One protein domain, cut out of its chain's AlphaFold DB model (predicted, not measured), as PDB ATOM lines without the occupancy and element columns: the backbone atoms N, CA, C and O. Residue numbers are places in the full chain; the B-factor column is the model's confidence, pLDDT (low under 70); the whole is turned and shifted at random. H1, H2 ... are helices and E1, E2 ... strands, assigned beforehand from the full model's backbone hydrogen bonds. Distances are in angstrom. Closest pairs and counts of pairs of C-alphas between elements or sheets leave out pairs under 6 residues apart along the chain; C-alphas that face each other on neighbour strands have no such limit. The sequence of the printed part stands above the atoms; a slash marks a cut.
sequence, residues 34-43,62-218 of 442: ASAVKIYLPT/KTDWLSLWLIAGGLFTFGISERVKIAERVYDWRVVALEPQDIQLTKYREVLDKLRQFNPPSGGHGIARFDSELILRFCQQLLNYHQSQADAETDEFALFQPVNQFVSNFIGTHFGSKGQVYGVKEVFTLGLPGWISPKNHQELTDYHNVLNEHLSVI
ATOM      1  N   ALA A  34     -51.952   1.631   4.772       79.75
ATOM      2  CA  ALA A  34     -52.678   0.956   3.706       79.75
ATOM      3  C   ALA A  34     -53.471  -0.240   4.255       79.75
ATOM      4  O   ALA A  34     -53.213  -0.740   5.352       79.75
ATOM      5  N   SER A  35     -54.491  -0.672   3.510       78.50
ATOM      6  CA  SER A  35     -55.296  -1.841   3.881       78.50
ATOM      7  C   SER A  35     -54.446  -3.109   3.835       78.50
ATOM      8  O   SER A  35     -53.829  -3.405   2.814       78.50
ATOM      9  N   ALA A  36     -54.463  -3.884   4.916       70.81
ATOM     10  CA  ALA A  36     -53.842  -5.197   4.990       70.81
ATOM     11  C   ALA A  36     -54.485  -6.130   3.954       70.81
ATOM     12  O   ALA A  36     -55.668  -6.475   4.036       70.81
ATOM     13  N   VAL A  37     -53.703  -6.523   2.950       75.81
ATOM     14  CA  VAL A  37     -54.140  -7.469   1.922       75.81
ATOM     15  C   VAL A  37     -53.863  -8.881   2.427       75.81
ATOM     16  O   VAL A  37     -52.741  -9.186   2.818       75.81
ATOM     17  N   LYS A  38     -54.869  -9.764   2.376       75.88
ATOM     18  CA  LYS A  38     -54.782 -11.143   2.905       75.88
ATOM     19  C   LYS A  38     -53.625 -11.958   2.323       75.88
ATOM     20  O   LYS A  38     -53.128 -12.848   2.992       75.88
ATOM     21  N   ILE A  39     -53.214 -11.670   1.088       80.50
ATOM     22  CA  ILE A  39     -52.080 -12.351   0.453       80.50
ATOM     23  C   ILE A  39     -50.732 -11.970   1.082       80.50
ATOM     24  O   ILE A  39     -49.839 -12.802   1.144       80.50
ATOM     25  N   TYR A  40     -50.603 -10.739   1.583       81.69
ATOM     26  CA  TYR A  40     -49.388 -10.234   2.227       81.69
ATOM     27  C   TYR A  40     -49.404 -10.468   3.738       81.69
ATOM     28  O   TYR A  40     -48.360 -10.649   4.351       81.69
ATOM     29  N   LEU A  41     -50.597 -10.468   4.338       80.56
ATOM     30  CA  LEU A  41     -50.811 -10.644   5.771       80.56
ATOM     31  C   LEU A  41     -51.913 -11.692   6.005       80.56
ATOM     32  O   LEU A  41     -53.056 -11.344   6.324       80.56
ATOM     33  N   PRO A  42     -51.602 -12.986   5.822       77.44
ATOM     34  CA  PRO A  42     -52.591 -14.065   5.877       77.44
ATOM     35  C   PRO A  42     -53.175 -14.285   7.275       77.44
ATOM     36  O   PRO A  42     -54.279 -14.809   7.397       77.44
ATOM     37  N   THR A  43     -52.488 -13.830   8.327       73.19
ATOM     38  CA  THR A  43     -52.957 -13.861   9.722       73.19
ATOM     39  C   THR A  43     -53.834 -12.659  10.093       73.19
ATOM     40  O   THR A  43     -54.566 -12.713  11.079       73.19
ATOM     41  N   LYS A  62     -55.698  -1.863   8.986       77.75
ATOM     42  CA  LYS A  62     -54.687  -0.999   8.386       77.75
ATOM     43  C   LYS A  62     -53.327  -1.382   8.940       77.75
ATOM     44  O   LYS A  62     -53.216  -1.729  10.112       77.75
ATOM     45  N   THR A  63     -52.316  -1.301   8.098       80.19
ATOM     46  CA  THR A  63     -50.921  -1.522   8.473       80.19
ATOM     47  C   THR A  63     -50.052  -0.459   7.811       80.19
ATOM     48  O   THR A  63     -50.517   0.282   6.936       80.19
ATOM     49  N   ASP A  64     -48.800  -0.389   8.241       84.38
ATOM     50  CA  ASP A  64     -47.768   0.432   7.624       84.38
ATOM     51  C   ASP A  64     -47.636   0.138   6.115       84.38
ATOM     52  O   ASP A  64     -47.591  -1.019   5.679       84.38
ATOM     53  N   TRP A  65     -47.615   1.201   5.308       85.88
ATOM     54  CA  TRP A  65     -47.566   1.097   3.848       85.88
ATOM     55  C   TRP A  65     -46.208   0.583   3.357       85.88
ATOM     56  O   TRP A  65     -46.168  -0.162   2.377       85.88
ATOM     57  N   LEU A  66     -45.115   0.967   4.030       85.94
ATOM     58  CA  LEU A  66     -43.754   0.617   3.634       85.94
ATOM     59  C   LEU A  66     -43.545  -0.889   3.807       85.94
ATOM     60  O   LEU A  66     -43.074  -1.555   2.890       85.94
ATOM     61  N   SER A  67     -44.007  -1.437   4.927       85.00
ATOM     62  CA  SER A  67     -44.034  -2.873   5.204       85.00
ATOM     63  C   SER A  67     -44.822  -3.635   4.142       85.00
ATOM     64  O   SER A  67     -44.326  -4.617   3.600       85.00
ATOM     65  N   LEU A  68     -46.023  -3.169   3.772       85.69
ATOM     66  CA  LEU A  68     -46.799  -3.801   2.696       85.69
ATOM     67  C   LEU A  68     -46.084  -3.750   1.348       85.69
ATOM     68  O   LEU A  68     -46.126  -4.726   0.602       85.69
ATOM     69  N   TRP A  69     -45.440  -2.628   1.030       86.94
ATOM     70  CA  TRP A  69     -44.686  -2.475  -0.208       86.94
ATOM     71  C   TRP A  69     -43.472  -3.415  -0.250       86.94
ATOM     72  O   TRP A  69     -43.255  -4.082  -1.262       86.94
ATOM     73  N   LEU A  70     -42.738  -3.544   0.861       87.62
ATOM     74  CA  LEU A  70     -41.618  -4.479   1.001       87.62
ATOM     75  C   LEU A  70     -42.074  -5.939   0.931       87.62
ATOM     76  O   LEU A  70     -41.461  -6.723   0.209       87.62
ATOM     77  N   ILE A  71     -43.168  -6.304   1.610       88.56
ATOM     78  CA  ILE A  71     -43.746  -7.656   1.541       88.56
ATOM     79  C   ILE A  71     -44.191  -7.967   0.112       88.56
ATOM     80  O   ILE A  71     -43.900  -9.048  -0.392       88.56
ATOM     81  N   ALA A  72     -44.857  -7.028  -0.563       88.94
ATOM     82  CA  ALA A  72     -45.261  -7.207  -1.951       88.94
ATOM     83  C   ALA A  72     -44.038  -7.413  -2.858       88.94
ATOM     84  O   ALA A  72     -43.991  -8.391  -3.602       88.94
ATOM     85  N   GLY A  73     -43.020  -6.549  -2.758       89.94
ATOM     86  CA  GLY A  73     -41.777  -6.686  -3.523       89.94
ATOM     87  C   GLY A  73     -41.059  -8.011  -3.252       89.94
ATOM     88  O   GLY A  73     -40.626  -8.686  -4.189       89.94
ATOM     89  N   GLY A  74     -40.997  -8.425  -1.985       89.56
ATOM     90  CA  GLY A  74     -40.457  -9.715  -1.570       89.56
ATOM     91  C   GLY A  74     -41.242 -10.884  -2.158       89.56
ATOM     92  O   GLY A  74     -40.640 -11.783  -2.735       89.56
ATOM     93  N   LEU A  75     -42.576 -10.848  -2.110       89.62
ATOM     94  CA  LEU A  75     -43.427 -11.902  -2.660       89.62
ATOM     95  C   LEU A  75     -43.269 -12.038  -4.179       89.62
ATOM     96  O   LEU A  75     -43.159 -13.154  -4.676       89.62
ATOM     97  N   PHE A  76     -43.212 -10.932  -4.924       88.50
ATOM     98  CA  PHE A  76     -42.995 -10.988  -6.375       88.50
ATOM     99  C   PHE A  76     -41.598 -11.498  -6.749       88.50
ATOM    100  O   PHE A  76     -41.435 -12.109  -7.801       88.50
ATOM    101  N   THR A  77     -40.599 -11.268  -5.896       87.94
ATOM    102  CA  THR A  77     -39.215 -11.683  -6.165       87.94
ATOM    103  C   THR A  77     -38.948 -13.119  -5.712       87.94
ATOM    104  O   THR A  77     -38.272 -13.886  -6.397       87.94
ATOM    105  N   PHE A  78     -39.487 -13.519  -4.563       89.81
ATOM    106  CA  PHE A  78     -39.101 -14.741  -3.853       89.81
ATOM    107  C   PHE A  78     -40.264 -15.699  -3.573       89.81
ATOM    108  O   PHE A  78     -40.051 -16.813  -3.098       89.81
ATOM    109  N   GLY A  79     -41.493 -15.293  -3.878       91.44
ATOM    110  CA  GLY A  79     -42.661 -16.152  -3.768       91.44
ATOM    111  C   GLY A  79     -42.757 -17.157  -4.915       91.44
ATOM    112  O   GLY A  79     -42.301 -16.918  -6.039       91.44
ATOM    113  N   ILE A  80     -43.407 -18.276  -4.625       92.69
ATOM    114  CA  ILE A  80     -43.937 -19.220  -5.606       92.69
ATOM    115  C   ILE A  80     -45.438 -19.297  -5.352       92.69
ATOM    116  O   ILE A  80     -45.876 -19.529  -4.224       92.69
ATOM    117  N   SER A  81     -46.230 -19.066  -6.394       92.31
ATOM    118  CA  SER A  81     -47.687 -19.079  -6.314       92.31
ATOM    119  C   SER A  81     -48.242 -19.964  -7.411       92.31
ATOM    120  O   SER A  81     -48.117 -19.628  -8.583       92.31
ATOM    121  N   GLU A  82     -48.893 -21.058  -7.032       93.38
ATOM    122  CA  GLU A  82     -49.367 -22.076  -7.968       93.38
ATOM    123  C   GLU A  82     -50.806 -22.498  -7.675       93.38
ATOM    124  O   GLU A  82     -51.266 -22.504  -6.525       93.38
ATOM    125  N   ARG A  83     -51.532 -22.867  -8.735       93.56
ATOM    126  CA  ARG A  83     -52.882 -23.425  -8.608       93.56
ATOM    127  C   ARG A  83     -52.795 -24.909  -8.321       93.56
ATOM    128  O   ARG A  83     -52.272 -25.656  -9.137       93.56
ATOM    129  N   VAL A  84     -53.393 -25.350  -7.223       93.44
ATOM    130  CA  VAL A  84     -53.386 -26.755  -6.811       93.44
ATOM    131  C   VAL A  84     -54.780 -27.348  -6.960       93.44
ATOM    132  O   VAL A  84     -55.752 -26.813  -6.428       93.44
ATOM    133  N   LYS A  85     -54.889 -28.455  -7.693       91.94
ATOM    134  CA  LYS A  85     -56.125 -29.210  -7.901       91.94
ATOM    135  C   LYS A  85     -56.545 -29.870  -6.591       91.94
ATOM    136  O   LYS A  85     -55.757 -30.585  -5.982       91.94
ATOM    137  N   ILE A  86     -57.784 -29.636  -6.169       90.12
ATOM    138  CA  ILE A  86     -58.363 -30.225  -4.947       90.12
ATOM    139  C   ILE A  86     -59.456 -31.239  -5.288       90.12
ATOM    140  O   ILE A  86     -59.654 -32.205  -4.559       90.12
ATOM    141  N   ALA A  87     -60.152 -31.023  -6.400       86.62
ATOM    142  CA  ALA A  87     -61.126 -31.947  -6.961       86.62
ATOM    143  C   ALA A  87     -61.219 -31.726  -8.477       86.62
ATOM    144  O   ALA A  87     -60.564 -30.837  -9.036       86.62
ATOM    145  N   GLU A  88     -62.058 -32.504  -9.156       86.50
ATOM    146  CA  GLU A  88     -62.310 -32.326 -10.582       86.50
ATOM    147  C   GLU A  88     -62.738 -30.877 -10.882       86.50
ATOM    148  O   GLU A  88     -63.739 -30.382 -10.372       86.50
ATOM    149  N   ARG A  89     -61.939 -30.175 -11.702       86.12
ATOM    150  CA  ARG A  89     -62.128 -28.760 -12.088       86.12
ATOM    151  C   ARG A  89     -62.135 -27.749 -10.928       86.12
ATOM    152  O   ARG A  89     -62.417 -26.575 -11.161       86.12
ATOM    153  N   VAL A  90     -61.761 -28.153  -9.713       89.81
ATOM    154  CA  VAL A  90     -61.650 -27.265  -8.548       89.81
ATOM    155  C   VAL A  90     -60.184 -27.086  -8.186       89.81
ATOM    156  O   VAL A  90     -59.476 -28.056  -7.915       89.81
ATOM    157  N   TYR A  91     -59.748 -25.830  -8.146       92.44
ATOM    158  CA  TYR A  91     -58.377 -25.465  -7.816       92.44
ATOM    159  C   TYR A  91     -58.360 -24.406  -6.725       92.44
ATOM    160  O   TYR A  91     -59.089 -23.415  -6.800       92.44
ATOM    161  N   ASP A  92     -57.466 -24.612  -5.775       94.38
ATOM    162  CA  ASP A  92     -57.080 -23.642  -4.765       94.38
ATOM    163  C   ASP A  92     -55.752 -22.980  -5.163       94.38
ATOM    164  O   ASP A  92     -55.118 -23.380  -6.142       94.38
ATOM    165  N   TRP A  93     -55.330 -21.962  -4.416       93.69
ATOM    166  CA  TRP A  93     -54.007 -21.356  -4.569       93.69
ATOM    167  C   TRP A  93     -53.109 -21.746  -3.409       93.69
ATOM    168  O   TRP A  93     -53.501 -21.643  -2.245       93.69
ATOM    169  N   ARG A  94     -51.873 -22.115  -3.731       94.31
ATOM    170  CA  ARG A  94     -50.785 -22.158  -2.766       94.31
ATOM    171  C   ARG A  94     -49.804 -21.050  -3.049       94.31
ATOM    172  O   ARG A  94     -49.304 -20.951  -4.161       94.31
ATOM    173  N   VAL A  95     -49.517 -20.269  -2.019       94.25
ATOM    174  CA  VAL A  95     -48.496 -19.227  -2.048       94.25
ATOM    175  C   VAL A  95     -47.460 -19.588  -1.001       94.25
ATOM    176  O   VAL A  95     -47.816 -19.757   0.163       94.25
ATOM    177  N   VAL A  96     -46.206 -19.740  -1.406       94.06
ATOM    178  CA  VAL A  96     -45.090 -20.107  -0.530       94.06
ATOM    179  C   VAL A  96     -43.925 -19.148  -0.733       94.06
ATOM    180  O   VAL A  96     -43.713 -18.644  -1.833       94.06
ATOM    181  N   ALA A  97     -43.156 -18.916   0.321       91.62
ATOM    182  CA  ALA A  97     -41.890 -18.202   0.288       91.62
ATOM    183  C   ALA A  97     -40.876 -18.953   1.156       91.62
ATOM    184  O   ALA A  97     -41.244 -19.565   2.158       91.62
ATOM    185  N   LEU A  98     -39.608 -18.929   0.757       89.75
ATOM    186  CA  LEU A  98     -38.526 -19.511   1.553       89.75
ATOM    187  C   LEU A  98     -38.188 -18.593   2.732       89.75
ATOM    188  O   LEU A  98     -38.182 -17.372   2.597       89.75
ATOM    189  N   GLU A  99     -37.889 -19.200   3.870       89.75
ATOM    190  CA  GLU A  99     -37.342 -18.551   5.053       89.75
ATOM    191  C   GLU A  99     -35.806 -18.637   4.977       89.75
ATOM    192  O   GLU A  99     -35.241 -19.722   5.164       89.75
ATOM    193  N   PRO A 100     -35.114 -17.538   4.616       89.12
ATOM    194  CA  PRO A 100     -33.669 -17.564   4.432       89.12
ATOM    195  C   PRO A 100     -32.945 -17.765   5.770       89.12
ATOM    196  O   PRO A 100     -33.346 -17.206   6.789       89.12
ATOM    197  N   GLN A 101     -31.857 -18.535   5.740       88.56
ATOM    198  CA  GLN A 101     -30.885 -18.655   6.829       88.56
ATOM    199  C   GLN A 101     -29.544 -18.109   6.319       88.56
ATOM    200  O   GLN A 101     -29.454 -16.935   5.960       88.56
ATOM    201  N   ASP A 102     -28.523 -18.955   6.198       86.50
ATOM    202  CA  ASP A 102     -27.198 -18.570   5.716       86.50
ATOM    203  C   ASP A 102     -27.103 -18.654   4.182       86.50
ATOM    204  O   ASP A 102     -26.360 -19.451   3.611       86.50
ATOM    205  N   ILE A 103     -27.937 -17.879   3.478       86.31
ATOM    206  CA  ILE A 103     -27.977 -17.852   2.010       86.31
ATOM    207  C   ILE A 103     -27.761 -16.443   1.462       86.31
ATOM    208  O   ILE A 103     -28.469 -15.493   1.794       86.31
ATOM    209  N   GLN A 104     -26.797 -16.310   0.547       87.75
ATOM    210  CA  GLN A 104     -26.582 -15.059  -0.175       87.75
ATOM    211  C   GLN A 104     -27.795 -14.712  -1.045       87.75
ATOM    212  O   GLN A 104     -28.366 -15.570  -1.721       87.75
ATOM    213  N   LEU A 105     -28.146 -13.425  -1.099       87.88
ATOM    214  CA  LEU A 105     -29.305 -12.935  -1.852       87.88
ATOM    215  C   LEU A 105     -29.249 -13.287  -3.350       87.88
ATOM    216  O   LEU A 105     -30.281 -13.563  -3.960       87.88
ATOM    217  N   THR A 106     -28.054 -13.274  -3.944       88.88
ATOM    218  CA  THR A 106     -27.809 -13.644  -5.348       88.88
ATOM    219  C   THR A 106     -28.104 -15.120  -5.592       88.88
ATOM    220  O   THR A 106     -28.927 -15.430  -6.452       88.88
ATOM    221  N   LYS A 107     -27.520 -16.009  -4.776       88.88
ATOM    222  CA  LYS A 107     -27.790 -17.456  -4.769       88.88
ATOM    223  C   LYS A 107     -29.281 -17.734  -4.601       88.88
ATOM    224  O   LYS A 107     -29.864 -18.489  -5.371       88.88
ATOM    225  N   TYR A 108     -29.912 -17.079  -3.629       89.44
ATOM    226  CA  TYR A 108     -31.333 -17.244  -3.353       89.44
ATOM    227  C   TYR A 108     -32.207 -16.871  -4.561       89.44
ATOM    228  O   TYR A 108     -33.076 -17.647  -4.967       89.44
ATOM    229  N   ARG A 109     -31.945 -15.710  -5.171       91.25
ATOM    230  CA  ARG A 109     -32.669 -15.245  -6.359       91.25
ATOM    231  C   ARG A 109     -32.496 -16.206  -7.534       91.25
ATOM    232  O   ARG A 109     -33.492 -16.611  -8.122       91.25
ATOM    233  N   GLU A 110     -31.264 -16.609  -7.834       91.88
ATOM    234  CA  GLU A 110     -30.971 -17.456  -8.992       91.88
ATOM    235  C   GLU A 110     -31.607 -18.848  -8.884       91.88
ATOM    236  O   GLU A 110     -32.222 -19.321  -9.841       91.88
ATOM    237  N   VAL A 111     -31.510 -19.491  -7.714       92.81
ATOM    238  CA  VAL A 111     -32.120 -20.809  -7.472       92.81
ATOM    239  C   VAL A 111     -33.636 -20.744  -7.665       92.81
ATOM    240  O   VAL A 111     -34.214 -21.610  -8.323       92.81
ATOM    241  N   LEU A 112     -34.288 -19.707  -7.130       92.81
ATOM    242  CA  LEU A 112     -35.733 -19.537  -7.272       92.81
ATOM    243  C   LEU A 112     -36.171 -19.175  -8.691       92.81
ATOM    244  O   LEU A 112     -37.192 -19.685  -9.154       92.81
ATOM    245  N   ASP A 113     -35.422 -18.321  -9.385       93.19
ATOM    246  CA  ASP A 113     -35.698 -17.979 -10.781       93.19
ATOM    247  C   ASP A 113     -35.625 -19.227 -11.665       93.19
ATOM    248  O   ASP A 113     -36.571 -19.512 -12.403       93.19
ATOM    249  N   LYS A 114     -34.570 -20.039 -11.510       93.88
ATOM    250  CA  LYS A 114     -34.425 -21.313 -12.228       93.88
ATOM    251  C   LYS A 114     -35.535 -22.304 -11.875       93.88
ATOM    252  O   LYS A 114     -36.072 -22.957 -12.771       93.88
ATOM    253  N   LEU A 115     -35.920 -22.393 -10.600       94.38
ATOM    254  CA  LEU A 115     -37.031 -23.243 -10.164       94.38
ATOM    255  C   LEU A 115     -38.342 -22.847 -10.849       94.38
ATOM    256  O   LEU A 115     -39.001 -23.708 -11.426       94.38
ATOM    257  N   ARG A 116     -38.697 -21.557 -10.839       92.38
ATOM    258  CA  ARG A 116     -39.925 -21.055 -11.476       92.38
ATOM    259  C   ARG A 116     -39.911 -21.219 -12.992       92.38
ATOM    260  O   ARG A 116     -40.941 -21.546 -13.573       92.38
ATOM    261  N   GLN A 117     -38.767 -20.977 -13.627       91.19
ATOM    262  CA  GLN A 117     -38.663 -20.967 -15.082       91.19
ATOM    263  C   GLN A 117     -38.601 -22.373 -15.685       91.19
ATOM    264  O   GLN A 117     -39.219 -22.614 -16.721       91.19
ATOM    265  N   PHE A 118     -37.853 -23.290 -15.068       89.88
ATOM    266  CA  PHE A 118     -37.497 -24.562 -15.703       89.88
ATOM    267  C   PHE A 118     -38.042 -25.791 -14.986       89.88
ATOM    268  O   PHE A 118     -38.165 -26.843 -15.607       89.88
ATOM    269  N   ASN A 119     -38.347 -25.694 -13.690       89.69
ATOM    270  CA  ASN A 119     -38.702 -26.860 -12.888       89.69
ATOM    271  C   ASN A 119     -39.821 -26.582 -11.862       89.69
ATOM    272  O   ASN A 119     -39.656 -26.944 -10.694       89.69
ATOM    273  N   PRO A 120     -40.945 -25.935 -12.232       91.06
ATOM    274  CA  PRO A 120     -41.987 -25.616 -11.264       91.06
ATOM    275  C   PRO A 120     -42.683 -26.893 -10.753       91.06
ATOM    276  O   PRO A 120     -42.835 -27.866 -11.502       91.06
ATOM    277  N   PRO A 121     -43.128 -26.924  -9.484       92.62
ATOM    278  CA  PRO A 121     -43.930 -28.029  -8.964       92.62
ATOM    279  C   PRO A 121     -45.290 -28.120  -9.670       92.62
ATOM    280  O   PRO A 121     -45.946 -27.108  -9.915       92.62
ATOM    281  N   SER A 122     -45.757 -29.339  -9.954       89.56
ATOM    282  CA  SER A 122     -47.070 -29.534 -10.574       89.56
ATOM    283  C   SER A 122     -48.201 -29.388  -9.559       89.56
ATOM    284  O   SER A 122     -48.319 -30.156  -8.602       89.56
ATOM    285  N   GLY A 123     -49.109 -28.449  -9.812       86.00
ATOM    286  CA  GLY A 123     -50.340 -28.303  -9.041       86.00
ATOM    287  C   GLY A 123     -51.451 -29.298  -9.410       86.00
ATOM    288  O   GLY A 123     -52.503 -29.304  -8.780       86.00
ATOM    289  N   GLY A 124     -51.264 -30.156 -10.418       87.88
ATOM    290  CA  GLY A 124     -52.338 -30.988 -10.983       87.88
ATOM    291  C   GLY A 124     -52.780 -32.192 -10.143       87.88
ATOM    292  O   GLY A 124     -53.814 -32.784 -10.446       87.88
ATOM    293  N   HIS A 125     -52.031 -32.561  -9.103       88.38
ATOM    294  CA  HIS A 125     -52.150 -33.876  -8.453       88.38
ATOM    295  C   HIS A 125     -52.377 -33.816  -6.936       88.38
ATOM    296  O   HIS A 125     -52.094 -34.775  -6.217       88.38
ATOM    297  N   GLY A 126     -52.907 -32.695  -6.450       90.81
ATOM    298  CA  GLY A 126     -53.198 -32.496  -5.035       90.81
ATOM    299  C   GLY A 126     -52.065 -31.837  -4.255       90.81
ATOM    300  O   GLY A 126     -50.925 -31.733  -4.706       90.81
ATOM    301  N   ILE A 127     -52.416 -31.394  -3.047       93.62
ATOM    302  CA  ILE A 127     -51.538 -30.615  -2.163       93.62
ATOM    303  C   ILE A 127     -50.300 -31.420  -1.783       93.62
ATOM    304  O   ILE A 127     -49.185 -30.959  -1.971       93.62
ATOM    305  N   ALA A 128     -50.471 -32.652  -1.301       95.50
ATOM    306  CA  ALA A 128     -49.340 -33.408  -0.777       95.50
ATOM    307  C   ALA A 128     -48.256 -33.692  -1.831       95.50
ATOM    308  O   ALA A 128     -47.062 -33.629  -1.532       95.50
ATOM    309  N   ARG A 129     -48.663 -33.920  -3.086       95.62
ATOM    310  CA  ARG A 129     -47.722 -34.061  -4.197       95.62
ATOM    311  C   ARG A 129     -47.082 -32.732  -4.585       95.62
ATOM    312  O   ARG A 129     -45.873 -32.712  -4.780       95.62
ATOM    313  N   PHE A 130     -47.856 -31.648  -4.654       95.62
ATOM    314  CA  PHE A 130     -47.318 -30.309  -4.907       95.62
ATOM    315  C   PHE A 130     -46.189 -29.962  -3.922       95.62
ATOM    316  O   PHE A 130     -45.112 -29.553  -4.342       95.62
ATOM    317  N   ASP A 131     -46.410 -30.189  -2.628       96.69
ATOM    318  CA  ASP A 131     -45.433 -29.922  -1.565       96.69
ATOM    319  C   ASP A 131     -44.170 -30.748  -1.740       96.69
ATOM    320  O   ASP A 131     -43.060 -30.234  -1.647       96.69
ATOM    321  N   SER A 132     -44.353 -32.037  -2.014       97.50
ATOM    322  CA  SER A 132     -43.250 -32.971  -2.200       97.50
ATOM    323  C   SER A 132     -42.413 -32.599  -3.424       97.50
ATOM    324  O   SER A 132     -41.187 -32.554  -3.346       97.50
ATOM    325  N   GLU A 133     -43.066 -32.270  -4.543       97.12
ATOM    326  CA  GLU A 133     -42.390 -31.795  -5.750       97.12
ATOM    327  C   GLU A 133     -41.676 -30.463  -5.512       97.12
ATOM    328  O   GLU A 133     -40.547 -30.309  -5.963       97.12
ATOM    329  N   LEU A 134     -42.287 -29.521  -4.786       96.50
ATOM    330  CA  LEU A 134     -41.666 -28.236  -4.460       96.50
ATOM    331  C   LEU A 134     -40.335 -28.443  -3.733       96.50
ATOM    332  O   LEU A 134     -39.326 -27.876  -4.147       96.50
ATOM    333  N   ILE A 135     -40.322 -29.276  -2.689       96.75
ATOM    334  CA  ILE A 135     -39.111 -29.545  -1.909       96.75
ATOM    335  C   ILE A 135     -38.051 -30.253  -2.753       96.75
ATOM    336  O   ILE A 135     -36.907 -29.801  -2.795       96.75
ATOM    337  N   LEU A 136     -38.417 -31.326  -3.461       97.38
ATOM    338  CA  LEU A 136     -37.468 -32.089  -4.278       97.38
ATOM    339  C   LEU A 136     -36.862 -31.228  -5.388       97.38
ATOM    340  O   LEU A 136     -35.644 -31.198  -5.553       97.38
ATOM    341  N   ARG A 137     -37.699 -30.493  -6.126       96.75
ATOM    342  CA  ARG A 137     -37.259 -29.645  -7.238       96.75
ATOM    343  C   ARG A 137     -36.448 -28.450  -6.745       96.75
ATOM    344  O   ARG A 137     -35.480 -28.083  -7.404       96.75
ATOM    345  N   PHE A 138     -36.783 -27.876  -5.588       95.69
ATOM    346  CA  PHE A 138     -35.948 -26.853  -4.954       95.69
ATOM    347  C   PHE A 138     -34.567 -27.402  -4.587       95.69
ATOM    348  O   PHE A 138     -33.564 -26.790  -4.949       95.69
ATOM    349  N   CYS A 139     -34.499 -28.580  -3.954       95.12
ATOM    350  CA  CYS A 139     -33.225 -29.230  -3.641       95.12
ATOM    351  C   CYS A 139     -32.404 -29.474  -4.915       95.12
ATOM    352  O   CYS A 139     -31.222 -29.154  -4.939       95.12
ATOM    353  N   GLN A 140     -33.027 -29.933  -6.008       95.19
ATOM    354  CA  GLN A 140     -32.343 -30.075  -7.300       95.19
ATOM    355  C   GLN A 140     -31.770 -28.748  -7.802       95.19
ATOM    356  O   GLN A 140     -30.627 -28.708  -8.237       95.19
ATOM    357  N   GLN A 141     -32.531 -27.652  -7.747       94.69
ATOM    358  CA  GLN A 141     -32.031 -26.361  -8.225       94.69
ATOM    359  C   GLN A 141     -30.920 -25.791  -7.342       94.69
ATOM    360  O   GLN A 141     -30.001 -25.151  -7.852       94.69
ATOM    361  N   LEU A 142     -30.964 -26.059  -6.038       92.31
ATOM    362  CA  LEU A 142     -29.889 -25.693  -5.127       92.31
ATOM    363  C   LEU A 142     -28.596 -26.468  -5.437       92.31
ATOM    364  O   LEU A 142     -27.536 -25.851  -5.509       92.31
ATOM    365  N   LEU A 143     -28.692 -27.777  -5.696       91.88
ATOM    366  CA  LEU A 143     -27.547 -28.606  -6.091       91.88
ATOM    367  C   LEU A 143     -27.006 -28.230  -7.481       91.88
ATOM    368  O   LEU A 143     -25.797 -28.118  -7.644       91.88
ATOM    369  N   ASN A 144     -27.878 -27.918  -8.450       91.44
ATOM    370  CA  ASN A 144     -27.466 -27.399  -9.762       91.44
ATOM    371  C   ASN A 144     -26.657 -26.102  -9.623       91.44
ATOM    372  O   ASN A 144     -25.681 -25.888 -10.340       91.44
ATOM    373  N   TYR A 145     -27.077 -25.218  -8.711       89.88
ATOM    374  CA  TYR A 145     -26.326 -24.006  -8.413       89.88
ATOM    375  C   TYR A 145     -24.955 -24.357  -7.830       89.88
ATOM    376  O   TYR A 145     -23.956 -23.848  -8.329       89.88
ATOM    377  N   HIS A 146     -24.879 -25.255  -6.838       87.56
ATOM    378  CA  HIS A 146     -23.595 -25.691  -6.269       87.56
ATOM    379  C   HIS A 146     -22.665 -26.280  -7.331       87.56
ATOM    380  O   HIS A 146     -21.520 -25.855  -7.399       87.56
ATOM    381  N   GLN A 147     -23.166 -27.159  -8.205       84.38
ATOM    382  CA  GLN A 147     -22.391 -27.727  -9.312       84.38
ATOM    383  C   GLN A 147     -21.812 -26.626 -10.212       84.38
ATOM    384  O   GLN A 147     -20.615 -26.606 -10.471       84.38
ATOM    385  N   SER A 148     -22.636 -25.648 -10.610       83.50
ATOM    386  CA  SER A 148     -22.179 -24.542 -11.463       83.50
ATOM    387  C   SER A 148     -21.129 -23.633 -10.809       83.50
ATOM    388  O   SER A 148     -20.338 -23.018 -11.516       83.50
ATOM    389  N   GLN A 149     -21.127 -23.526  -9.474       81.12
ATOM    390  CA  GLN A 149     -20.139 -22.741  -8.723       81.12
ATOM    391  C   GLN A 149     -18.850 -23.527  -8.454       81.12
ATOM    392  O   GLN A 149     -17.770 -22.942  -8.450       81.12
ATOM    393  N   ALA A 150     -18.961 -24.844  -8.256       72.25
ATOM    394  CA  ALA A 150     -17.832 -25.767  -8.167       72.25
ATOM    395  C   ALA A 150     -16.975 -25.708  -9.439       72.25
ATOM    396  O   ALA A 150     -15.762 -25.524  -9.366       72.25
ATOM    397  N   ASP A 151     -17.626 -25.743 -10.605       73.88
ATOM    398  CA  ASP A 151     -16.960 -25.634 -11.908       73.88
ATOM    399  C   ASP A 151     -16.292 -24.256 -12.126       73.88
ATOM    400  O   ASP A 151     -15.450 -24.102 -13.011       73.88
ATOM    401  N   ALA A 152     -16.662 -23.248 -11.324       74.56
ATOM    402  CA  ALA A 152     -16.164 -21.874 -11.389       74.56
ATOM    403  C   ALA A 152     -15.120 -21.529 -10.299       74.56
ATOM    404  O   ALA A 152     -14.850 -20.348 -10.088       74.56
ATOM    405  N   GLU A 153     -14.546 -22.528  -9.607       61.66
ATOM    406  CA  GLU A 153     -13.496 -22.382  -8.571       61.66
ATOM    407  C   GLU A 153     -13.880 -21.447  -7.396       61.66
ATOM    408  O   GLU A 153     -13.088 -20.621  -6.935       61.66
ATOM    409  N   THR A 154     -15.118 -21.553  -6.900       64.31
ATOM    410  CA  THR A 154     -15.631 -20.746  -5.769       64.31
ATOM    411  C   THR A 154     -15.482 -21.472  -4.417       64.31
ATOM    412  O   THR A 154     -15.267 -22.678  -4.383       64.31
ATOM    413  N   ASP A 155     -15.605 -20.736  -3.301       64.81
ATOM    414  CA  ASP A 155     -15.537 -21.212  -1.902       64.81
ATOM    415  C   ASP A 155     -16.206 -22.585  -1.668       64.81
ATOM    416  O   ASP A 155     -17.432 -22.699  -1.560       64.81
ATOM    417  N   GLU A 156     -15.369 -23.621  -1.554       64.94
ATOM    418  CA  GLU A 156     -15.771 -25.022  -1.401       64.94
ATOM    419  C   GLU A 156     -16.612 -25.270  -0.139       64.94
ATOM    420  O   GLU A 156     -17.467 -26.160  -0.123       64.94
ATOM    421  N   PHE A 157     -16.428 -24.473   0.922       63.88
ATOM    422  CA  PHE A 157     -17.121 -24.703   2.188       63.88
ATOM    423  C   PHE A 157     -18.635 -24.503   2.056       63.88
ATOM    424  O   PHE A 157     -19.409 -25.250   2.657       63.88
ATOM    425  N   ALA A 158     -19.068 -23.540   1.237       68.12
ATOM    426  CA  ALA A 158     -20.478 -23.231   1.003       68.12
ATOM    427  C   ALA A 158     -21.166 -24.176  -0.004       68.12
ATOM    428  O   ALA A 158     -22.371 -24.033  -0.245       68.12
ATOM    429  N   LEU A 159     -20.428 -25.116  -0.606       72.50
ATOM    430  CA  LEU A 159     -20.949 -26.082  -1.582       72.50
ATOM    431  C   LEU A 159     -21.370 -27.404  -0.931       72.50
ATOM    432  O   LEU A 159     -22.305 -28.046  -1.397       72.50
ATOM    433  N   PHE A 160     -20.716 -27.793   0.167       80.88
ATOM    434  CA  PHE A 160     -20.850 -29.131   0.763       80.88
ATOM    435  C   PHE A 160     -21.598 -29.155   2.107       80.88
ATOM    436  O   PHE A 160     -21.473 -30.089   2.909       80.88
ATOM    437  N   GLN A 161     -22.386 -28.110   2.365       84.25
ATOM    438  CA  GLN A 161     -23.282 -28.057   3.519       84.25
ATOM    439  C   GLN A 161     -24.630 -28.725   3.212       84.25
ATOM    440  O   GLN A 161     -25.078 -28.708   2.059       84.25
ATOM    441  N   PRO A 162     -25.322 -29.262   4.233       88.25
ATOM    442  CA  PRO A 162     -26.694 -29.734   4.095       88.25
ATOM    443  C   PRO A 162     -27.622 -28.667   3.502       88.25
ATOM    444  O   PRO A 162     -27.520 -27.480   3.819       88.25
ATOM    445  N   VAL A 163     -28.585 -29.080   2.674       88.62
ATOM    446  CA  VAL A 163     -29.502 -28.133   2.006       88.62
ATOM    447  C   VAL A 163     -30.311 -27.280   2.991       88.62
ATOM    448  O   VAL A 163     -30.607 -26.120   2.699       88.62
ATOM    449  N   ASN A 164     -30.620 -27.825   4.169       88.25
ATOM    450  CA  ASN A 164     -31.367 -27.151   5.232       88.25
ATOM    451  C   ASN A 164     -30.522 -26.168   6.074       88.25
ATOM    452  O   ASN A 164     -31.049 -25.555   6.999       88.25
ATOM    453  N   GLN A 165     -29.232 -25.992   5.762       87.50
ATOM    454  CA  GLN A 165     -28.394 -24.947   6.361       87.50
ATOM    455  C   GLN A 165     -28.609 -23.579   5.698       87.50
ATOM    456  O   GLN A 165     -28.577 -22.545   6.361       87.50
ATOM    457  N   PHE A 166     -28.847 -23.563   4.384       85.00
ATOM    458  CA  PHE A 166     -29.036 -22.325   3.620       85.00
ATOM    459  C   PHE A 166     -30.437 -21.735   3.819       85.00
ATOM    460  O   PHE A 166     -30.641 -20.522   3.768       85.00
ATOM    461  N   VAL A 167     -31.419 -22.606   4.025       85.00
ATOM    462  CA  VAL A 167     -32.825 -22.258   4.194       85.00
ATOM    463  C   VAL A 167     -33.397 -23.161   5.275       85.00
ATOM    464  O   VAL A 167     -33.209 -24.372   5.214       85.00
ATOM    465  N   SER A 168     -34.129 -22.592   6.232       84.00
ATOM    466  CA  SER A 168     -34.819 -23.383   7.252       84.00
ATOM    467  C   SER A 168     -36.071 -24.049   6.692       84.00
ATOM    468  O   SER A 168     -36.229 -25.263   6.801       84.00
ATOM    469  N   ASN A 169     -36.965 -23.259   6.088       92.12
ATOM    470  CA  ASN A 169     -38.300 -23.710   5.705       92.12
ATOM    471  C   ASN A 169     -38.844 -22.995   4.459       92.12
ATOM    472  O   ASN A 169     -38.398 -21.911   4.095       92.12
ATOM    473  N   PHE A 170     -39.904 -23.543   3.872       94.00
ATOM    474  CA  PHE A 170     -40.911 -22.762   3.162       94.00
ATOM    475  C   PHE A 170     -42.054 -22.414   4.112       94.00
ATOM    476  O   PHE A 170     -42.666 -23.302   4.705       94.00
ATOM    477  N   ILE A 171     -42.402 -21.138   4.193       93.06
ATOM    478  CA  ILE A 171     -43.626 -20.673   4.842       93.06
ATOM    479  C   ILE A 171     -44.665 -20.464   3.752       93.06
ATOM    480  O   ILE A 171     -44.378 -19.876   2.708       93.06
ATOM    481  N   GLY A 172     -45.884 -20.945   3.972       93.38
ATOM    482  CA  GLY A 172     -46.924 -20.859   2.964       93.38
ATOM    483  C   GLY A 172     -48.310 -20.593   3.504       93.38
ATOM    484  O   GLY A 172     -48.613 -20.782   4.677       93.38
ATOM    485  N   THR A 173     -49.169 -20.129   2.605       94.56
ATOM    486  CA  THR A 173     -50.596 -19.952   2.843       94.56
ATOM    487  C   THR A 173     -51.384 -20.691   1.775       94.56
ATOM    488  O   THR A 173     -51.143 -20.548   0.573       94.56
ATOM    489  N   HIS A 174     -52.354 -21.479   2.227       94.56
ATOM    490  CA  HIS A 174     -53.331 -22.138   1.378       94.56
ATOM    491  C   HIS A 174     -54.571 -21.257   1.268       94.56
ATOM    492  O   HIS A 174     -55.243 -20.973   2.265       94.56
ATOM    493  N   PHE A 175     -54.932 -20.877   0.049       93.25
ATOM    494  CA  PHE A 175     -56.124 -20.097  -0.243       93.25
ATOM    495  C   PHE A 175     -57.182 -20.962  -0.930       93.25
ATOM    496  O   PHE A 175     -57.040 -21.372  -2.079       93.25
ATOM    497  N   GLY A 176     -58.275 -21.213  -0.215       92.75
ATOM    498  CA  GLY A 176     -59.419 -21.973  -0.691       92.75
ATOM    499  C   GLY A 176     -60.361 -21.167  -1.569       92.75
ATOM    500  O   GLY A 176     -60.777 -20.077  -1.167       92.75
ATOM    501  N   SER A 177     -60.763 -21.725  -2.710       88.31
ATOM    502  CA  SER A 177     -61.813 -21.140  -3.545       88.31
ATOM    503  C   SER A 177     -63.158 -21.120  -2.809       88.31
ATOM    504  O   SER A 177     -63.601 -22.122  -2.246       88.31
ATOM    505  N   LYS A 178     -63.819 -19.960  -2.816       85.19
ATOM    506  CA  LYS A 178     -65.200 -19.740  -2.355       85.19
ATOM    507  C   LYS A 178     -66.035 -19.117  -3.482       85.19
ATOM    508  O   LYS A 178     -66.780 -18.163  -3.267       85.19
ATOM    509  N   GLY A 179     -65.858 -19.613  -4.708       80.62
ATOM    510  CA  GLY A 179     -66.469 -19.052  -5.915       80.62
ATOM    511  C   GLY A 179     -65.582 -17.976  -6.539       80.62
ATOM    512  O   GLY A 179     -64.505 -18.286  -7.036       80.62
ATOM    513  N   GLN A 180     -66.022 -16.716  -6.516       76.81
ATOM    514  CA  GLN A 180     -65.281 -15.587  -7.114       76.81
ATOM    515  C   GLN A 180     -64.126 -15.070  -6.242       76.81
ATOM    516  O   GLN A 180     -63.329 -14.249  -6.686       76.81
ATOM    517  N   VAL A 181     -64.040 -15.519  -4.988       82.12
ATOM    518  CA  VAL A 181     -63.035 -15.064  -4.023       82.12
ATOM    519  C   VAL A 181     -62.306 -16.244  -3.406       82.12
ATOM    520  O   VAL A 181     -62.865 -17.334  -3.274       82.12
ATOM    521  N   TYR A 182     -61.075 -16.001  -2.967       86.19
ATOM    522  CA  TYR A 182     -60.285 -16.975  -2.230       86.19
ATOM    523  C   TYR A 182     -60.150 -16.555  -0.763       86.19
ATOM    524  O   TYR A 182     -59.893 -15.391  -0.447       86.19
ATOM    525  N   GLY A 183     -60.359 -17.504   0.145       86.81
ATOM    526  CA  GLY A 183     -60.174 -17.313   1.583       86.81
ATOM    527  C   GLY A 183     -58.976 -18.100   2.093       86.81
ATOM    528  O   GLY A 183     -58.719 -19.193   1.603       86.81
ATOM    529  N   VAL A 184     -58.274 -17.579   3.099       88.88
ATOM    530  CA  VAL A 184     -57.231 -18.337   3.804       88.88
ATOM    531  C   VAL A 184     -57.871 -19.579   4.435       88.88
ATOM    532  O   VAL A 184     -58.838 -19.452   5.187       88.88
ATOM    533  N   LYS A 185     -57.373 -20.765   4.078       90.31
ATOM    534  CA  LYS A 185     -57.724 -22.050   4.702       90.31
ATOM    535  C   LYS A 185     -56.716 -22.420   5.784       90.31
ATOM    536  O   LYS A 185     -57.119 -22.885   6.842       90.31
ATOM    537  N   GLU A 186     -55.435 -22.199   5.510       91.75
ATOM    538  CA  GLU A 186     -54.333 -22.630   6.367       91.75
ATOM    539  C   GLU A 186     -53.098 -21.754   6.128       91.75
ATOM    540  O   GLU A 186     -52.861 -21.308   5.003       91.75
ATOM    541  N   VAL A 187     -52.310 -21.543   7.181       92.31
ATOM    542  CA  VAL A 187     -50.915 -21.097   7.102       92.31
ATOM    543  C   VAL A 187     -50.061 -22.265   7.580       92.31
ATOM    544  O   VAL A 187     -50.346 -22.827   8.636       92.31
ATOM    545  N   PHE A 188     -49.056 -22.652   6.803       93.69
ATOM    546  CA  PHE A 188     -48.269 -23.861   7.029       93.69
ATOM    547  C   PHE A 188     -46.775 -23.592   6.860       93.69
ATOM    548  O   PHE A 188     -46.357 -22.577   6.301       93.69
ATOM    549  N   THR A 189     -45.968 -24.535   7.334       95.12
ATOM    550  CA  THR A 189     -44.514 -24.548   7.161       95.12
ATOM    551  C   THR A 189     -44.099 -25.899   6.587       95.12
ATOM    552  O   THR A 189     -44.650 -26.927   6.981       95.12
ATOM    553  N   LEU A 190     -43.164 -25.897   5.639       96.19
ATOM    554  CA  LEU A 190     -42.530 -27.092   5.089       96.19
ATOM    555  C   LEU A 190     -41.035 -27.004   5.369       96.19
ATOM    556  O   LEU A 190     -40.394 -26.060   4.912       96.19
ATOM    557  N   GLY A 191     -40.481 -27.969   6.093       94.81
ATOM    558  CA  GLY A 191     -39.038 -28.054   6.266       94.81
ATOM    559  C   GLY A 191     -38.337 -28.563   5.007       94.81
ATOM    560  O   GLY A 191     -38.963 -28.875   3.989       94.81
ATOM    561  N   LEU A 192     -37.016 -28.665   5.110       93.25
ATOM    562  CA  LEU A 192     -36.148 -29.267   4.105       93.25
ATOM    563  C   LEU A 192     -35.494 -30.541   4.659       93.25
ATOM    564  O   LEU A 192     -35.215 -30.618   5.862       93.25
ATOM    565  N   PRO A 193     -35.222 -31.539   3.803       93.75
ATOM    566  CA  PRO A 193     -34.619 -32.787   4.235       93.75
ATOM    567  C   PRO A 193     -33.171 -32.565   4.677       93.75
ATOM    568  O   PRO A 193     -32.349 -32.044   3.929       93.75
ATOM    569  N   GLY A 194     -32.841 -33.012   5.889       89.62
ATOM    570  CA  GLY A 194     -31.481 -32.901   6.434       89.62
ATOM    571  C   GLY A 194     -30.498 -33.934   5.877       89.62
ATOM    572  O   GLY A 194     -29.292 -33.758   6.000       89.62
ATOM    573  N   TRP A 195     -31.004 -34.997   5.247       92.69
ATOM    574  CA  TRP A 195     -30.187 -36.086   4.705       92.69
ATOM    575  C   TRP A 195     -29.544 -35.750   3.352       92.69
ATOM    576  O   TRP A 195     -28.701 -36.507   2.887       92.69
ATOM    577  N   ILE A 196     -29.910 -34.628   2.716       94.12
ATOM    578  CA  ILE A 196     -29.255 -34.155   1.490       94.12
ATOM    579  C   ILE A 196     -28.060 -33.292   1.884       94.12
ATOM    580  O   ILE A 196     -28.195 -32.096   2.154       94.12
ATOM    581  N   SER A 197     -26.891 -33.922   1.929       92.00
ATOM    582  CA  SER A 197     -25.643 -33.300   2.362       92.00
ATOM    583  C   SER A 197     -24.470 -33.794   1.500       92.00
ATOM    584  O   SER A 197     -23.720 -34.660   1.959       92.00
ATOM    585  N   PRO A 198     -24.292 -33.275   0.272       91.38
ATOM    586  CA  PRO A 198     -23.156 -33.626  -0.584       91.38
ATOM    587  C   PRO A 198     -21.827 -33.278   0.086       91.38
ATOM    588  O   PRO A 198     -21.674 -32.182   0.616       91.38
ATOM    589  N   LYS A 199     -20.859 -34.200   0.058       88.81
ATOM    590  CA  LYS A 199     -19.498 -33.982   0.588       88.81
ATOM    591  C   LYS A 199     -18.437 -33.765  -0.482       88.81
ATOM    592  O   LYS A 199     -17.312 -33.403  -0.156       88.81
ATOM    593  N   ASN A 200     -18.770 -34.037  -1.738       87.88
ATOM    594  CA  ASN A 200     -17.880 -33.892  -2.881       87.88
ATOM    595  C   ASN A 200     -18.695 -33.830  -4.186       87.88
ATOM    596  O   ASN A 200     -19.914 -34.014  -4.187       87.88
ATOM    597  N   HIS A 201     -18.003 -33.599  -5.299       87.00
ATOM    598  CA  HIS A 201     -18.594 -33.498  -6.635       87.00
ATOM    599  C   HIS A 201     -19.315 -34.772  -7.099       87.00
ATOM    600  O   HIS A 201     -20.353 -34.687  -7.752       87.00
ATOM    601  N   GLN A 202     -18.801 -35.956  -6.751       90.25
ATOM    602  CA  GLN A 202     -19.463 -37.211  -7.108       90.25
ATOM    603  C   GLN A 202     -20.805 -37.330  -6.378       90.25
ATOM    604  O   GLN A 202     -21.829 -37.585  -7.007       90.25
ATOM    605  N   GLU A 203     -20.825 -37.029  -5.077       91.81
ATOM    606  CA  GLU A 203     -22.059 -37.050  -4.296       91.81
ATOM    607  C   GLU A 203     -23.081 -36.019  -4.802       91.81
ATOM    608  O   GLU A 203     -24.271 -36.315  -4.760       91.81
ATOM    609  N   LEU A 204     -22.677 -34.856  -5.341       90.50
ATOM    610  CA  LEU A 204     -23.619 -33.923  -5.997       90.50
ATOM    611  C   LEU A 204     -24.404 -34.621  -7.118       90.50
ATOM    612  O   LEU A 204     -25.634 -34.529  -7.177       90.50
ATOM    613  N   THR A 205     -23.696 -35.363  -7.969       91.56
ATOM    614  CA  THR A 205     -24.306 -36.135  -9.061       91.56
ATOM    615  C   THR A 205     -25.177 -37.267  -8.516       91.56
ATOM    616  O   THR A 205     -26.304 -37.468  -8.977       91.56
ATOM    617  N   ASP A 206     -24.707 -37.975  -7.489       94.62
ATOM    618  CA  ASP A 206     -25.461 -39.068  -6.879       94.62
ATOM    619  C   ASP A 206     -26.765 -38.560  -6.241       94.62
ATOM    620  O   ASP A 206     -27.828 -39.145  -6.456       94.62
ATOM    621  N   TYR A 207     -26.741 -37.413  -5.552       95.62
ATOM    622  CA  TYR A 207     -27.946 -36.784  -5.007       95.62
ATOM    623  C   TYR A 207     -28.918 -36.331  -6.092       95.62
ATOM    624  O   TYR A 207     -30.129 -36.453  -5.901       95.62
ATOM    625  N   HIS A 208     -28.439 -35.858  -7.246       94.56
ATOM    626  CA  HIS A 208     -29.321 -35.579  -8.379       94.56
ATOM    627  C   HIS A 208     -30.066 -36.832  -8.845       94.56
ATOM    628  O   HIS A 208     -31.281 -36.778  -9.068       94.56
ATOM    629  N   ASN A 209     -29.368 -37.965  -8.933       95.75
ATOM    630  CA  ASN A 209     -29.970 -39.247  -9.293       95.75
ATOM    631  C   ASN A 209     -31.003 -39.698  -8.252       95.75
ATOM    632  O   ASN A 209     -32.111 -40.093  -8.621       95.75
ATOM    633  N   VAL A 210     -30.691 -39.559  -6.960       96.69
ATOM    634  CA  VAL A 210     -31.625 -39.871  -5.867       96.69
ATOM    635  C   VAL A 210     -32.856 -38.965  -5.902       96.69
ATOM    636  O   VAL A 210     -33.981 -39.448  -5.810       96.69
ATOM    637  N   LEU A 211     -32.691 -37.659  -6.113       97.38
ATOM    638  CA  LEU A 211     -33.818 -36.729  -6.226       97.38
ATOM    639  C   LEU A 211     -34.715 -37.051  -7.430       97.38
ATOM    640  O   LEU A 211     -35.941 -37.006  -7.311       97.38
ATOM    641  N   ASN A 212     -34.126 -37.423  -8.570       96.88
ATOM    642  CA  ASN A 212     -34.873 -37.879  -9.745       96.88
ATOM    643  C   ASN A 212     -35.640 -39.176  -9.469       96.88
ATOM    644  O   ASN A 212     -36.791 -39.318  -9.879       96.88
ATOM    645  N   GLU A 213     -35.032 -40.111  -8.746       97.12
ATOM    646  CA  GLU A 213     -35.683 -41.346  -8.328       97.12
ATOM    647  C   GLU A 213     -36.884 -41.068  -7.420       97.12
ATOM    648  O   GLU A 213     -37.990 -41.540  -7.694       97.12
ATOM    649  N   HIS A 214     -36.696 -40.224  -6.407       97.88
ATOM    650  CA  HIS A 214     -37.738 -39.768  -5.495       97.88
ATOM    651  C   HIS A 214     -38.893 -39.071  -6.237       97.88
ATOM    652  O   HIS A 214     -40.058 -39.405  -6.007       97.88
ATOM    653  N   LEU A 215     -38.588 -38.178  -7.187       97.25
ATOM    654  CA  LEU A 215     -39.584 -37.573  -8.079       97.25
ATOM    655  C   LEU A 215     -40.312 -38.634  -8.915       97.25
ATOM    656  O   LEU A 215     -41.538 -38.605  -9.023       97.25
ATOM    657  N   SER A 216     -39.593 -39.602  -9.486       95.62
ATOM    658  CA  SER A 216     -40.200 -40.671 -10.287       95.62
ATOM    659  C   SER A 216     -41.181 -41.521  -9.472       95.62
ATOM    660  O   SER A 216     -42.235 -41.886  -9.980       95.62
ATOM    661  N   VAL A 217     -40.892 -41.769  -8.191       96.38
ATOM    662  CA  VAL A 217     -41.793 -42.469  -7.268       96.38
ATOM    663  C   VAL A 217     -43.070 -41.663  -7.050       96.38
ATOM    664  O   VAL A 217     -44.161 -42.158  -7.342       96.38
ATOM    665  N   ILE A 218     -42.966 -40.407  -6.610       95.56
ATOM    666  CA  ILE A 218     -44.163 -39.625  -6.268       95.56
ATOM    667  C   ILE A 218     -44.987 -39.223  -7.488       95.56
ATOM    668  O   ILE A 218     -46.202 -39.069  -7.384       95.56
TER     669      ILE A 218
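Overview. This is residues 34 to 43 and 62 to 218 of the 442 residues of an uncharacterized protein of Sphaerospermopsis reniformis (UniProt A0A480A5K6). A strongly twisted sheet of four strands, E2 to E5, curls round the first part of one long helix, H3, and a second long helix, H5, packs side by side on H3 without reaching the sheet. H2 crosses H3 on the same face of the sheet, while H1 stands up from the sheet and leads away to the tiny strand E1. The printed part has 167 residues, with five named helices and five named strands in the order E1 H1 E2 E3 H2 H3 H4 E4 E5 H5, and its class is mixed, helices and strands. The sheet has the order E2 - E3 - E4 - E5, all antiparallel. The whole is compact, with a radius of gyration of the C-alphas of 17.2 A, and spans 50 by 40 by 24 A.

Along the chain. The sheet is made of E2, residues 79 to 87, 24.5 A long; E3, residues 90 to 100, 32.3 A; E4, residues 167 to 177, 30.0 A; and E5, residues 182 to 191, 25.4 A, which bends by 58 degrees at residue 185. H3, residues 127 to 150, is the longest helix at 34.6 A, from C-alpha 127 at (-51.538, -30.615, -2.163) to C-alpha 150 at (-17.832, -25.767, -8.167). H5, residues 201 to 218, is 26.3 A long and ends with C-alpha 218 at (-44.163, -39.625, -6.268). H2, residues 105 to 118, measures 19.9 A and H1, residues 65 to 78, 19.5 A. H4, residues 163 to 166, is 6.0 A long, and E1, residues 62 to 64, is 7.1 A long, beginning with C-alpha 62 at (-54.687, -0.999, 8.386).

Arrangement. In the sheet, E2 and E5 are edge strands. E2 and E3 form a hairpin, with N 82 and O 94 at 2.9 A. E3 and E4 are antiparallel at 158 degrees, with N 97 and O 171 at 2.8 A. E4 and E5 form the second hairpin, with N 172 and O 188 at 2.9 A. The sheet curls round H3, which is on it with residues 127 to 135; the closest C-alphas of E2 and H3 are those of Val 84 and Ile 127, 6.3 A apart. The sheet with H2 and H3 on one face makes two layers, one of strands and one of helices. H2 runs along the strands over E3, at 16 degrees on the local plane and a height over the sheet of 10.1 A. With its residues 137 to 145 alone, H3 touches H2 at a steep tilt of 58 degrees, opposite ways; the closest C-alphas, of Val 111 and Gln 141, are 5.6 A apart. H5 is not on the sheet but touches H3 at a shallow tilt of 16 degrees, opposite ways, closest at the C-alphas of Leu 136 and Leu 211, 6.2 A. H1 stands up from the sheet over E2, its line rising 79 degrees, and only just touches H2, with 3 pairs of C-alphas within 8 A, the closest being Phe 78 and Leu 112 at 6.8 A. H4 only grazes the sheet with residues 164 to 166. E1 pairs with no named strand, but residues 34 to 35 pair antiparallel with its residues 62 to 63. In H1, H2, H3 and H5 every O i to N i+4 pair is within hydrogen-bond range; H4 is too short for such a pair.

Size, cuts and confidence. The C-alphas farthest apart, of Glu 153 and Gly 179, are 53.1 A apart. Residues 44 to 61 are cut out, and C-alphas 43 and 62 are 13.0 A apart across the cut. The link from H3 to H4, residues 151 to 162, is long. The mean pLDDT of the printed part is 88.6, and residues 153 to 158 are under 70.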